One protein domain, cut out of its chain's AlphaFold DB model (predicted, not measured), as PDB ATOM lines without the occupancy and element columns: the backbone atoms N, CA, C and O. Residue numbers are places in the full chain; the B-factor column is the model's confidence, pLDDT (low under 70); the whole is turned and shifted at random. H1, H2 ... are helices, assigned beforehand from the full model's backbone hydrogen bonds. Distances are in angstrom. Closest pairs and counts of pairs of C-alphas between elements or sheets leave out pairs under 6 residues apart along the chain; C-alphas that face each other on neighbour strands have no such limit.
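This is residues 2 to 84 of the 84 residues of an uncharacterized protein of Peribacillus psychrosaccharolyticus (UniProt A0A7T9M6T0). The model is a flat V of two helix pairs: H4, the longest helix, lies side by side with H1 in one arm, and the hairpin H2 and H3 makes the other. The arms meet where H2 and H4 begin and H3 ends. The printed part has 83 residues, with four named helices, H1 to H4 in chain order, and no named strand: all helix. It is loose, with a radius of gyration of the C-alphas of 15.7 A, and spans 42 by 29 by 14 A.

H4, residues 62 to 83, is 31.2 A long and ends at C-alpha 83 (41.195, -20.559, -22.850). H1, residues 2 to 20, is 27.3 A long and begins at C-alpha 2 (45.035, -29.665, -32.459). H2 holds residues 23 to 36, 18.5 A, and H3 residues 44 to 59, 22.6 A.

H4 touches H1 at a shallow tilt of 20 degrees, opposite ways; their closest C-alphas, Gly 73 and Gly 11, are 4.2 A apart. H4, with residues 62 to 63 alone, touches residues 23 to 27 of H2; the closest C-alphas, Trp 62 and Arg 23, are 5.7 A apart. In the hairpin, H3 touches H2 with residues 54 to 58 alone, at a tilt of 38 degrees, only just steep; the closest C-alphas, Ser 58 and Phe 30, are 5.1 A apart. H1 is apart from H3. Every O i to N i+4 pair is within hydrogen-bond range in H1, H3 and H4, but 6 of 10 in H2.

The farthest C-alphas, Asn 38 and Leu 82, are 43.9 A apart. The printed part has no cut and no long link. Residues 32 to 42 have pLDDT under 70.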
ATOM      1  N   ILE A   2      45.617 -29.696 -31.091       82.62
ATOM      2  CA  ILE A   2      45.035 -29.665 -32.459       82.62
ATOM      3  C   ILE A   2      43.822 -28.726 -32.587       82.62
ATOM      4  O   ILE A   2      43.760 -27.919 -33.508       82.62
ATOM      5  N   LEU A   3      42.898 -28.761 -31.624       82.94
ATOM      6  CA  LEU A   3      41.700 -27.911 -31.619       82.94
ATOM      7  C   LEU A   3      42.046 -26.408 -31.531       82.94
ATOM      8  O   LEU A   3      41.438 -25.587 -32.210       82.94
ATOM      9  N   LYS A   4      43.106 -26.068 -30.784       81.19
ATOM     10  CA  LYS A   4      43.659 -24.710 -30.654       81.19
ATOM     11  C   LYS A   4      44.133 -24.168 -32.011       81.19
ATOM     12  O   LYS A   4      43.789 -23.054 -32.391       81.19
ATOM     13  N   ILE A   5      44.854 -24.997 -32.775       84.56
ATOM     14  CA  ILE A   5      45.368 -24.659 -34.114       84.56
ATOM     15  C   ILE A   5      44.217 -24.393 -35.089       84.56
ATOM     16  O   ILE A   5      44.248 -23.397 -35.807       84.56
ATOM     17  N   ILE A   6      43.177 -25.233 -35.079       87.62
ATOM     18  CA  ILE A   6      42.008 -25.070 -35.957       87.62
ATOM     19  C   ILE A   6      41.301 -23.737 -35.678       87.62
ATOM     20  O   ILE A   6      41.020 -22.985 -36.610       87.62
ATOM     21  N   ILE A   7      41.071 -23.401 -34.404       86.25
ATOM     22  CA  ILE A   7      40.410 -22.141 -34.032       86.25
ATOM     23  C   ILE A   7      41.277 -20.930 -34.396       86.25
ATOM     24  O   ILE A   7      40.745 -19.933 -34.877       86.25
ATOM     25  N   VAL A   8      42.603 -21.006 -34.221       86.69
ATOM     26  CA  VAL A   8      43.509 -19.919 -34.633       86.69
ATOM     27  C   VAL A   8      43.444 -19.698 -36.142       86.69
ATOM     28  O   VAL A   8      43.321 -18.554 -36.569       86.69
ATOM     29  N   ILE A   9      43.479 -20.763 -36.948       89.12
ATOM     30  CA  ILE A   9      43.386 -20.650 -38.411       89.12
ATOM     31  C   ILE A   9      42.068 -19.980 -38.812       89.12
ATOM     32  O   ILE A   9      42.080 -19.075 -39.642       89.12
ATOM     33  N   ILE A  10      40.953 -20.367 -38.185       88.94
ATOM     34  CA  ILE A  10      39.640 -19.751 -38.420       88.94
ATOM     35  C   ILE A  10      39.647 -18.271 -38.006       88.94
ATOM     36  O   ILE A  10      39.223 -17.410 -38.770       88.94
ATOM     37  N   GLY A  11      40.174 -17.935 -36.827       86.38
ATOM     38  CA  GLY A  11      40.271 -16.540 -36.383       86.38
ATOM     39  C   GLY A  11      41.095 -15.679 -37.346       86.38
ATOM     40  O   GLY A  11      40.675 -14.584 -37.719       86.38
ATOM     41  N   VAL A  12      42.230 -16.201 -37.820       88.44
ATOM     42  CA  VAL A  12      43.104 -15.515 -38.784       88.44
ATOM     43  C   VAL A  12      42.420 -15.339 -40.139       88.44
ATOM     44  O   VAL A  12      42.536 -14.263 -40.726       88.44
ATOM     45  N   THR A  13      41.673 -16.330 -40.637       88.69
ATOM     46  CA  THR A  13      40.920 -16.168 -41.891       88.69
ATOM     47  C   THR A  13      39.810 -15.133 -41.752       88.69
ATOM     48  O   THR A  13      39.650 -14.317 -42.656       88.69
ATOM     49  N   PHE A  14      39.110 -15.072 -40.616       87.88
ATOM     50  CA  PHE A  14      38.126 -14.017 -40.346       87.88
ATOM     51  C   PHE A  14      38.756 -12.620 -40.302       87.88
ATOM     52  O   PHE A  14      38.216 -11.689 -40.901       87.88
ATOM     53  N   ILE A  15      39.923 -12.475 -39.664       88.69
ATOM     54  CA  ILE A  15      40.675 -11.211 -39.657       88.69
ATOM     55  C   ILE A  15      41.100 -10.837 -41.082       88.69
ATOM     56  O   ILE A  15      40.881  -9.704 -41.509       88.69
ATOM     57  N   GLY A  16      41.656 -11.786 -41.839       88.19
ATOM     58  CA  GLY A  16      42.063 -11.574 -43.229       88.19
ATOM     59  C   GLY A  16      40.895 -11.144 -44.117       88.19
ATOM     60  O   GLY A  16      40.990 -10.136 -44.820       88.19
ATOM     61  N   CYS A  17      39.762 -11.841 -44.020       85.94
ATOM     62  CA  CYS A  17      38.522 -11.470 -44.696       85.94
ATOM     63  C   CYS A  17      38.048 -10.073 -44.283       85.94
ATOM     64  O   CYS A  17      37.696  -9.287 -45.154       85.94
ATOM     65  N   GLY A  18      38.087  -9.728 -42.993       85.44
ATOM     66  CA  GLY A  18      37.734  -8.392 -42.503       85.44
ATOM     67  C   GLY A  18      38.643  -7.283 -43.047       85.44
ATOM     68  O   GLY A  18      38.162  -6.206 -43.395       85.44
ATOM     69  N   ILE A  19      39.948  -7.533 -43.186       86.62
ATOM     70  CA  ILE A  19      40.893  -6.561 -43.767       86.62
ATOM     71  C   ILE A  19      40.599  -6.342 -45.255       86.62
ATOM     72  O   ILE A  19      40.498  -5.188 -45.688       86.62
ATOM     73  N   LEU A  20      40.430  -7.435 -46.007       86.31
ATOM     74  CA  LEU A  20      40.109  -7.423 -47.438       86.31
ATOM     75  C   LEU A  20      38.694  -6.904 -47.722       86.31
ATOM     76  O   LEU A  20      38.427  -6.426 -48.826       86.31
ATOM     77  N   TYR A  21      37.799  -6.954 -46.732       84.88
ATOM     78  CA  TYR A  21      36.463  -6.388 -46.836       84.88
ATOM     79  C   TYR A  21      36.560  -4.878 -47.051       84.88
ATOM     80  O   TYR A  21      37.050  -4.116 -46.205       84.88
ATOM     81  N   ASN A  22      36.096  -4.440 -48.214       85.44
ATOM     82  CA  ASN A  22      36.081  -3.043 -48.611       85.44
ATOM     83  C   ASN A  22      34.704  -2.678 -49.168       85.44
ATOM     84  O   ASN A  22      33.931  -3.551 -49.570       85.44
ATOM     85  N   ARG A  23      34.421  -1.380 -49.225       84.31
ATOM     86  CA  ARG A  23      33.171  -0.815 -49.729       84.31
ATOM     87  C   ARG A  23      32.762  -1.398 -51.085       84.31
ATOM     88  O   ARG A  23      31.645  -1.875 -51.210       84.31
ATOM     89  N   ASN A  24      33.686  -1.469 -52.043       83.62
ATOM     90  CA  ASN A  24      33.400  -2.005 -53.381       83.62
ATOM     91  C   ASN A  24      32.976  -3.483 -53.354       83.62
ATOM     92  O   ASN A  24      32.131  -3.896 -54.139       83.62
ATOM     93  N   TYR A  25      33.560  -4.289 -52.461       83.00
ATOM     94  CA  TYR A  25      33.166  -5.691 -52.301       83.00
ATOM     95  C   TYR A  25      31.764  -5.790 -51.688       83.00
ATOM     96  O   TYR A  25      30.947  -6.599 -52.122       83.00
ATOM     97  N   HIS A  26      31.482  -4.934 -50.703       83.56
ATOM     98  CA  HIS A  26      30.188  -4.870 -50.044       83.56
ATOM     99  C   HIS A  26      29.068  -4.448 -51.006       83.56
ATOM    100  O   HIS A  26      28.066  -5.146 -51.127       83.56
ATOM    101  N   GLU A  27      29.261  -3.355 -51.743       81.81
ATOM    102  CA  GLU A  27      28.278  -2.846 -52.704       81.81
ATOM    103  C   GLU A  27      28.015  -3.870 -53.818       81.81
ATOM    104  O   GLU A  27      26.864  -4.223 -54.072       81.81
ATOM    105  N   LYS A  28      29.068  -4.466 -54.390       81.44
ATOM    106  CA  LYS A  28      28.937  -5.455 -55.471       81.44
ATOM    107  C   LYS A  28      28.173  -6.717 -55.056       81.44
ATOM    108  O   LYS A  28      27.406  -7.261 -55.845       81.44
ATOM    109  N   HIS A  29      28.393  -7.221 -53.842       77.19
ATOM    110  CA  HIS A  29      27.842  -8.518 -53.430       77.19
ATOM    111  C   HIS A  29      26.583  -8.430 -52.568       77.19
ATOM    112  O   HIS A  29      25.767  -9.349 -52.620       77.19
ATOM    113  N   PHE A  30      26.389  -7.345 -51.818       75.88
ATOM    114  CA  PHE A  30      25.261  -7.203 -50.889       75.88
ATOM    115  C   PHE A  30      24.245  -6.139 -51.310       75.88
ATOM    116  O   PHE A  30      23.084  -6.241 -50.924       75.88
ATOM    117  N   VAL A  31      24.632  -5.152 -52.122       75.25
ATOM    118  CA  VAL A  31      23.700  -4.128 -52.626       75.25
ATOM    119  C   VAL A  31      23.241  -4.492 -54.037       75.25
ATOM    120  O   VAL A  31      22.057  -4.716 -54.279       75.25
ATOM    121  N   GLU A  32      24.179  -4.668 -54.965       68.75
ATOM    122  CA  GLU A  32      23.869  -5.020 -56.356       68.75
ATOM    123  C   GLU A  32      23.544  -6.515 -56.504       68.75
ATOM    124  O   GLU A  32      22.540  -6.887 -57.112       68.75
ATOM    125  N   GLY A  33      24.350  -7.381 -55.882       63.62
ATOM    126  CA  GLY A  33      24.196  -8.836 -55.973       63.62
ATOM    127  C   GLY A  33      22.844  -9.353 -55.467       63.62
ATOM    128  O   GLY A  33      22.218 -10.160 -56.149       63.62
ATOM    129  N   TYR A  34      22.349  -8.834 -54.338       62.88
ATOM    130  CA  TYR A  34      21.046  -9.228 -53.774       62.88
ATOM    131  C   TYR A  34      19.854  -8.772 -54.618       62.88
ATOM    132  O   TYR A  34      18.835  -9.454 -54.666       62.88
ATOM    133  N   SER A  35      19.993  -7.648 -55.324       60.91
ATOM    134  CA  SER A  35      18.964  -7.134 -56.237       60.91
ATOM    135  C   SER A  35      18.757  -8.047 -57.451       60.91
ATOM    136  O   SER A  35      17.688  -8.050 -58.056       60.91
ATOM    137  N   SER A  36      19.789  -8.818 -57.813       59.00
ATOM    138  CA  SER A  36      19.834  -9.671 -59.010       59.00
ATOM    139  C   SER A  36      19.798 -11.179 -58.727       59.00
ATOM    140  O   SER A  36      19.810 -11.979 -59.666       59.00
ATOM    141  N   SER A  37      19.786 -11.603 -57.458       60.47
ATOM    142  CA  SER A  37      19.917 -13.020 -57.115       60.47
ATOM    143  C   SER A  37      18.594 -13.773 -57.288       60.47
ATOM    144  O   SER A  37      17.708 -13.703 -56.436       60.47
ATOM    145  N   ASN A  38      18.488 -14.563 -58.360       58.56
ATOM    146  CA  ASN A  38      17.456 -15.592 -58.507       58.56
ATOM    147  C   ASN A  38      17.803 -16.802 -57.623       58.56
ATOM    148  O   ASN A  38      18.387 -17.785 -58.077       58.56
ATOM    149  N   THR A  39      17.467 -16.728 -56.337       63.38
ATOM    150  CA  THR A  39      17.585 -17.866 -55.416       63.38
ATOM    151  C   THR A  39      16.492 -18.898 -55.706       63.38
ATOM    152  O   THR A  39      15.359 -18.762 -55.253       63.38
ATOM    153  N   THR A  40      16.831 -19.955 -56.446       61.69
ATOM    154  CA  THR A  40      16.026 -21.181 -56.564       61.69
ATOM    155  C   THR A  40      16.316 -22.088 -55.369       61.69
ATOM    156  O   THR A  40      17.076 -23.048 -55.474       61.69
ATOM    157  N   ASN A  41      15.773 -21.738 -54.203       60.50
ATOM    158  CA  ASN A  41      15.743 -22.630 -53.045       60.50
ATOM    159  C   ASN A  41      14.361 -23.289 -52.978       60.50
ATOM    160  O   ASN A  41      13.357 -22.592 -52.847       60.50
ATOM    161  N   ASP A  42      14.317 -24.624 -52.997       69.75
ATOM    162  CA  ASP A  42      13.074 -25.414 -52.887       69.75
ATOM    163  C   ASP A  42      12.363 -25.237 -51.533       69.75
ATOM    164  O   ASP A  42      11.196 -25.586 -51.362       69.75
ATOM    165  N   SER A  43      13.060 -24.664 -50.549       81.25
ATOM    166  CA  SER A  43      12.545 -24.417 -49.210       81.25
ATOM    167  C   SER A  43      12.163 -22.950 -49.021       81.25
ATOM    168  O   SER A  43      13.025 -22.080 -48.884       81.25
ATOM    169  N   LEU A  44      10.855 -22.690 -48.938       81.44
ATOM    170  CA  LEU A  44      10.273 -21.367 -48.674       81.44
ATOM    171  C   LEU A  44      10.894 -20.688 -47.442       81.44
ATOM    172  O   LEU A  44      11.205 -19.499 -47.485       81.44
ATOM    173  N   ILE A  45      11.141 -21.444 -46.364       85.81
ATOM    174  CA  ILE A  45      11.739 -20.897 -45.136       85.81
ATOM    175  C   ILE A  45      13.200 -20.478 -45.352       85.81
ATOM    176  O   ILE A  45      13.632 -19.453 -44.825       85.81
ATOM    177  N   GLY A  46      13.946 -21.229 -46.169       81.38
ATOM    178  CA  GLY A  46      15.326 -20.906 -46.526       81.38
ATOM    179  C   GLY A  46      15.404 -19.636 -47.370       81.38
ATOM    180  O   GLY A  46      16.254 -18.784 -47.123       81.38
ATOM    181  N   THR A  47      14.470 -19.470 -48.307       81.56
ATOM    182  CA  THR A  47      14.352 -18.257 -49.124       81.56
ATOM    183  C   THR A  47      14.038 -17.032 -48.267       81.56
ATOM    184  O   THR A  47      14.710 -16.012 -48.401       81.56
ATOM    185  N   VAL A  48      13.084 -17.131 -47.333       84.06
ATOM    186  CA  VAL A  48      12.741 -16.020 -46.425       84.06
ATOM    187  C   VAL A  48      13.928 -15.632 -45.539       84.06
ATOM    188  O   VAL A  48      14.230 -14.446 -45.418       84.06
ATOM    189  N   LEU A  49      14.633 -16.608 -44.958       83.88
ATOM    190  CA  LEU A  49      15.828 -16.343 -44.147       83.88
ATOM    191  C   LEU A  49      16.947 -15.689 -44.960       83.88
ATOM    192  O   LEU A  49      17.574 -14.747 -44.477       83.88
ATOM    193  N   PHE A  50      17.179 -16.161 -46.186       81.81
ATOM    194  CA  PHE A  50      18.180 -15.585 -47.079       81.81
ATOM    195  C   PHE A  50      17.851 -14.125 -47.407       81.81
ATOM    196  O   PHE A  50      18.683 -13.254 -47.181       81.81
ATOM    197  N   PHE A  51      16.618 -13.830 -47.834       80.12
ATOM    198  CA  PHE A  51      16.197 -12.454 -48.112       80.12
ATOM    199  C   PHE A  51      16.270 -11.551 -46.881       80.12
ATOM    200  O   PHE A  51      16.734 -10.420 -46.992       80.12
ATOM    201  N   LEU A  52      15.851 -12.033 -45.709       83.81
ATOM    202  CA  LEU A  52      15.862 -11.237 -44.482       83.81
ATOM    203  C   LEU A  52      17.290 -10.913 -44.031       83.81
ATOM    204  O   LEU A  52      17.597  -9.763 -43.717       83.81
ATOM    205  N   MET A  53      18.177 -11.909 -44.050       82.50
ATOM    206  CA  MET A  53      19.581 -11.716 -43.697       82.50
ATOM    207  C   MET A  53      20.285 -10.826 -44.724       82.50
ATOM    208  O   MET A  53      20.989  -9.890 -44.362       82.50
ATOM    209  N   GLY A  54      20.026 -11.056 -46.007       77.50
ATOM    210  CA  GLY A  54      20.500 -10.226 -47.103       77.50
ATOM    211  C   GLY A  54      20.098  -8.775 -47.021       77.50
ATOM    212  O   GLY A  54      20.939  -7.896 -47.161       77.50
ATOM    213  N   PHE A  55      18.821  -8.528 -46.744       80.50
ATOM    214  CA  PHE A  55      18.281  -7.189 -46.565       80.50
ATOM    215  C   PHE A  55      18.967  -6.468 -45.404       80.50
ATOM    216  O   PHE A  55      19.419  -5.337 -45.561       80.50
ATOM    217  N   ILE A  56      19.131  -7.145 -44.263       83.50
ATOM    218  CA  ILE A  56      19.870  -6.605 -43.115       83.50
ATOM    219  C   ILE A  56      21.308  -6.264 -43.508       83.50
ATOM    220  O   ILE A  56      21.775  -5.165 -43.215       83.50
ATOM    221  N   LEU A  57      22.003  -7.166 -44.206       80.69
ATOM    222  CA  LEU A  57      23.371  -6.917 -44.658       80.69
ATOM    223  C   LEU A  57      23.453  -5.808 -45.716       80.69
ATOM    224  O   LEU A  57      24.452  -5.106 -45.736       80.69
ATOM    225  N   SER A  58      22.437  -5.633 -46.559       76.50
ATOM    226  CA  SER A  58      22.383  -4.595 -47.598       76.50
ATOM    227  C   SER A  58      22.152  -3.196 -47.016       76.50
ATOM    228  O   SER A  58      22.703  -2.210 -47.498       76.50
ATOM    229  N   VAL A  59      21.352  -3.105 -45.949       82.56
ATOM    230  CA  VAL A  59      21.077  -1.845 -45.242       82.56
ATOM    231  C   VAL A  59      22.234  -1.460 -44.315       82.56
ATOM    232  O   VAL A  59      22.461  -0.274 -44.061       82.56
ATOM    233  N   LEU A  60      22.976  -2.441 -43.790       84.19
ATOM    234  CA  LEU A  60      24.095  -2.167 -42.899       84.19
ATOM    235  C   LEU A  60      25.258  -1.494 -43.644       84.19
ATOM    236  O   LEU A  60      25.699  -1.986 -44.679       84.19
ATOM    237  N   PRO A  61      25.861  -0.434 -43.079       84.00
ATOM    238  CA  PRO A  61      27.037   0.171 -43.678       84.00
ATOM    239  C   PRO A  61      28.211  -0.812 -43.725       84.00
ATOM    240  O   PRO A  61      28.510  -1.492 -42.739       84.00
ATOM    241  N   TRP A  62      28.959  -0.804 -44.830       84.69
ATOM    242  CA  TRP A  62      30.118  -1.681 -45.046       84.69
ATOM    243  C   TRP A  62      31.135  -1.669 -43.888       84.69
ATOM    244  O   TRP A  62      31.735  -2.698 -43.574       84.69
ATOM    245  N   TYR A  63      31.321  -0.519 -43.227       83.62
ATOM    246  CA  TYR A  63      32.248  -0.377 -42.103       83.62
ATOM    247  C   TYR A  63      31.769  -1.111 -40.844       83.62
ATOM    248  O   TYR A  63      32.597  -1.613 -40.089       83.62
ATOM    249  N   VAL A  64      30.453  -1.239 -40.634       86.75
ATOM    250  CA  VAL A  64      29.885  -1.989 -39.501       86.75
ATOM    251  C   VAL A  64      30.178  -3.476 -39.670       86.75
ATOM    252  O   VAL A  64      30.679  -4.117 -38.748       86.75
ATOM    253  N   ILE A  65      29.950  -4.013 -40.872       86.31
ATOM    254  CA  ILE A  65      30.232  -5.422 -41.184       86.31
ATOM    255  C   ILE A  65      31.732  -5.704 -41.104       86.31
ATOM    256  O   ILE A  65      32.143  -6.718 -40.539       86.31
ATOM    257  N   LYS A  66      32.562  -4.779 -41.599       86.06
ATOM    258  CA  LYS A  66      34.020  -4.868 -41.481       86.06
ATOM    259  C   LYS A  66      34.474  -4.976 -40.024       86.06
ATOM    260  O   LYS A  66      35.280  -5.845 -39.699       86.06
ATOM    261  N   ILE A  67      33.958  -4.109 -39.154       88.50
ATOM    262  CA  ILE A  67      34.300  -4.118 -37.726       88.50
ATOM    263  C   ILE A  67      33.813  -5.411 -37.067       88.50
ATOM    264  O   ILE A  67      34.571  -6.009 -36.313       88.50
ATOM    265  N   LEU A  68      32.604  -5.885 -37.384       87.69
ATOM    266  CA  LEU A  68      32.083  -7.154 -36.865       87.69
ATOM    267  C   LEU A  68      32.961  -8.351 -37.255       87.69
ATOM    268  O   LEU A  68      33.291  -9.164 -36.393       87.69
ATOM    269  N   LEU A  69      33.381  -8.437 -38.522       86.94
ATOM    270  CA  LEU A  69      34.291  -9.482 -39.010       86.94
ATOM    271  C   LEU A  69      35.625  -9.470 -38.257       86.94
ATOM    272  O   LEU A  69      36.100 -10.519 -37.815       86.94
ATOM    273  N   LEU A  70      36.209  -8.282 -38.071       89.62
ATOM    274  CA  LEU A  70      37.451  -8.127 -37.314       89.62
ATOM    275  C   LEU A  70      37.268  -8.492 -35.840       89.62
ATOM    276  O   LEU A  70      38.106  -9.196 -35.283       89.62
ATOM    277  N   LEU A  71      36.174  -8.056 -35.217       90.50
ATOM    278  CA  LEU A  71      35.894  -8.302 -33.805       90.50
ATOM    279  C   LEU A  71      35.693  -9.796 -33.540       90.50
ATOM    280  O   LEU A  71      36.287 -10.322 -32.603       90.50
ATOM    281  N   ILE A  72      34.947 -10.496 -34.397       90.25
ATOM    282  CA  ILE A  72      34.776 -11.955 -34.326       90.25
ATOM    283  C   ILE A  72      36.119 -12.669 -34.486       90.25
ATOM    284  O   ILE A  72      36.448 -13.534 -33.676       90.25
ATOM    285  N   GLY A  73      36.918 -12.289 -35.485       85.69
ATOM    286  CA  GLY A  73      38.223 -12.908 -35.712       85.69
ATOM    287  C   GLY A  73      39.189 -12.709 -34.538       85.69
ATOM    288  O   GLY A  73      39.811 -13.668 -34.078       85.69
ATOM    289  N   ILE A  74      39.256 -11.490 -33.991       88.69
ATOM    290  CA  ILE A  74      40.051 -11.170 -32.796       88.69
ATOM    291  C   ILE A  74      39.527 -11.937 -31.582       88.69
ATOM    292  O   ILE A  74      40.317 -12.512 -30.840       88.69
ATOM    293  N   PHE A  75      38.211 -11.986 -31.387       89.19
ATOM    294  CA  PHE A  75      37.603 -12.704 -30.273       89.19
ATOM    295  C   PHE A  75      37.943 -14.196 -30.322       89.19
ATOM    296  O   PHE A  75      38.410 -14.749 -29.329       89.19
ATOM    297  N   MET A  76      37.804 -14.840 -31.485       84.50
ATOM    298  CA  MET A  76      38.184 -16.245 -31.658       84.50
ATOM    299  C   MET A  76      39.681 -16.469 -31.427       84.50
ATOM    300  O   MET A  76      40.064 -17.466 -30.814       84.50
ATOM    301  N   PHE A  77      40.527 -15.536 -31.867       85.31
ATOM    302  CA  PHE A  77      41.963 -15.602 -31.624       85.31
ATOM    303  C   PHE A  77      42.290 -15.510 -30.126       85.31
ATOM    304  O   PHE A  77      43.007 -16.361 -29.603       85.31
ATOM    305  N   VAL A  78      41.719 -14.532 -29.419       87.00
ATOM    306  CA  VAL A  78      41.917 -14.328 -27.975       87.00
ATOM    307  C   VAL A  78      41.406 -15.523 -27.177       87.00
ATOM    308  O   VAL A  78      42.123 -16.024 -26.312       87.00
ATOM    309  N   VAL A  79      40.205 -16.021 -27.490       87.56
ATOM    310  CA  VAL A  79      39.631 -17.203 -26.832       87.56
ATOM    311  C   VAL A  79      40.522 -18.418 -27.045       87.56
ATOM    312  O   VAL A  79      40.815 -19.131 -26.086       87.56
ATOM    313  N   SER A  80      41.002 -18.625 -28.272       85.00
ATOM    314  CA  SER A  80      41.919 -19.723 -28.548       85.00
ATOM    315  C   SER A  80      43.199 -19.586 -27.735       85.00
ATOM    316  O   SER A  80      43.578 -20.533 -27.069       85.00
ATOM    317  N   VAL A  81      43.850 -18.420 -27.717       78.81
ATOM    318  CA  VAL A  81      45.125 -18.236 -27.004       78.81
ATOM    319  C   VAL A  81      44.973 -18.401 -25.487       78.81
ATOM    320  O   VAL A  81      45.811 -19.081 -24.886       78.81
ATOM    321  N   LEU A  82      43.930 -17.810 -24.891       81.12
ATOM    322  CA  LEU A  82      43.747 -17.727 -23.437       81.12
ATOM    323  C   LEU A  82      43.057 -18.945 -22.806       81.12
ATOM    324  O   LEU A  82      43.401 -19.290 -21.679       81.12
ATOM    325  N   TYR A  83      42.086 -19.569 -23.481       75.69
ATOM    326  CA  TYR A  83      41.195 -20.559 -22.850       75.69
ATOM    327  C   TYR A  83      41.324 -21.990 -23.393       75.69
ATOM    328  O   TYR A  83      40.935 -22.927 -22.697       75.69
ATOM    329  N   VAL A  84      41.832 -22.172 -24.618       70.75
ATOM    330  CA  VAL A  84      41.983 -23.487 -25.291       70.75
ATOM    331  C   VAL A  84      43.421 -23.993 -25.183       70.75
ATOM    332  O   VAL A  84      43.688 -25.197 -25.400       70.75
TER     333      VAL A  84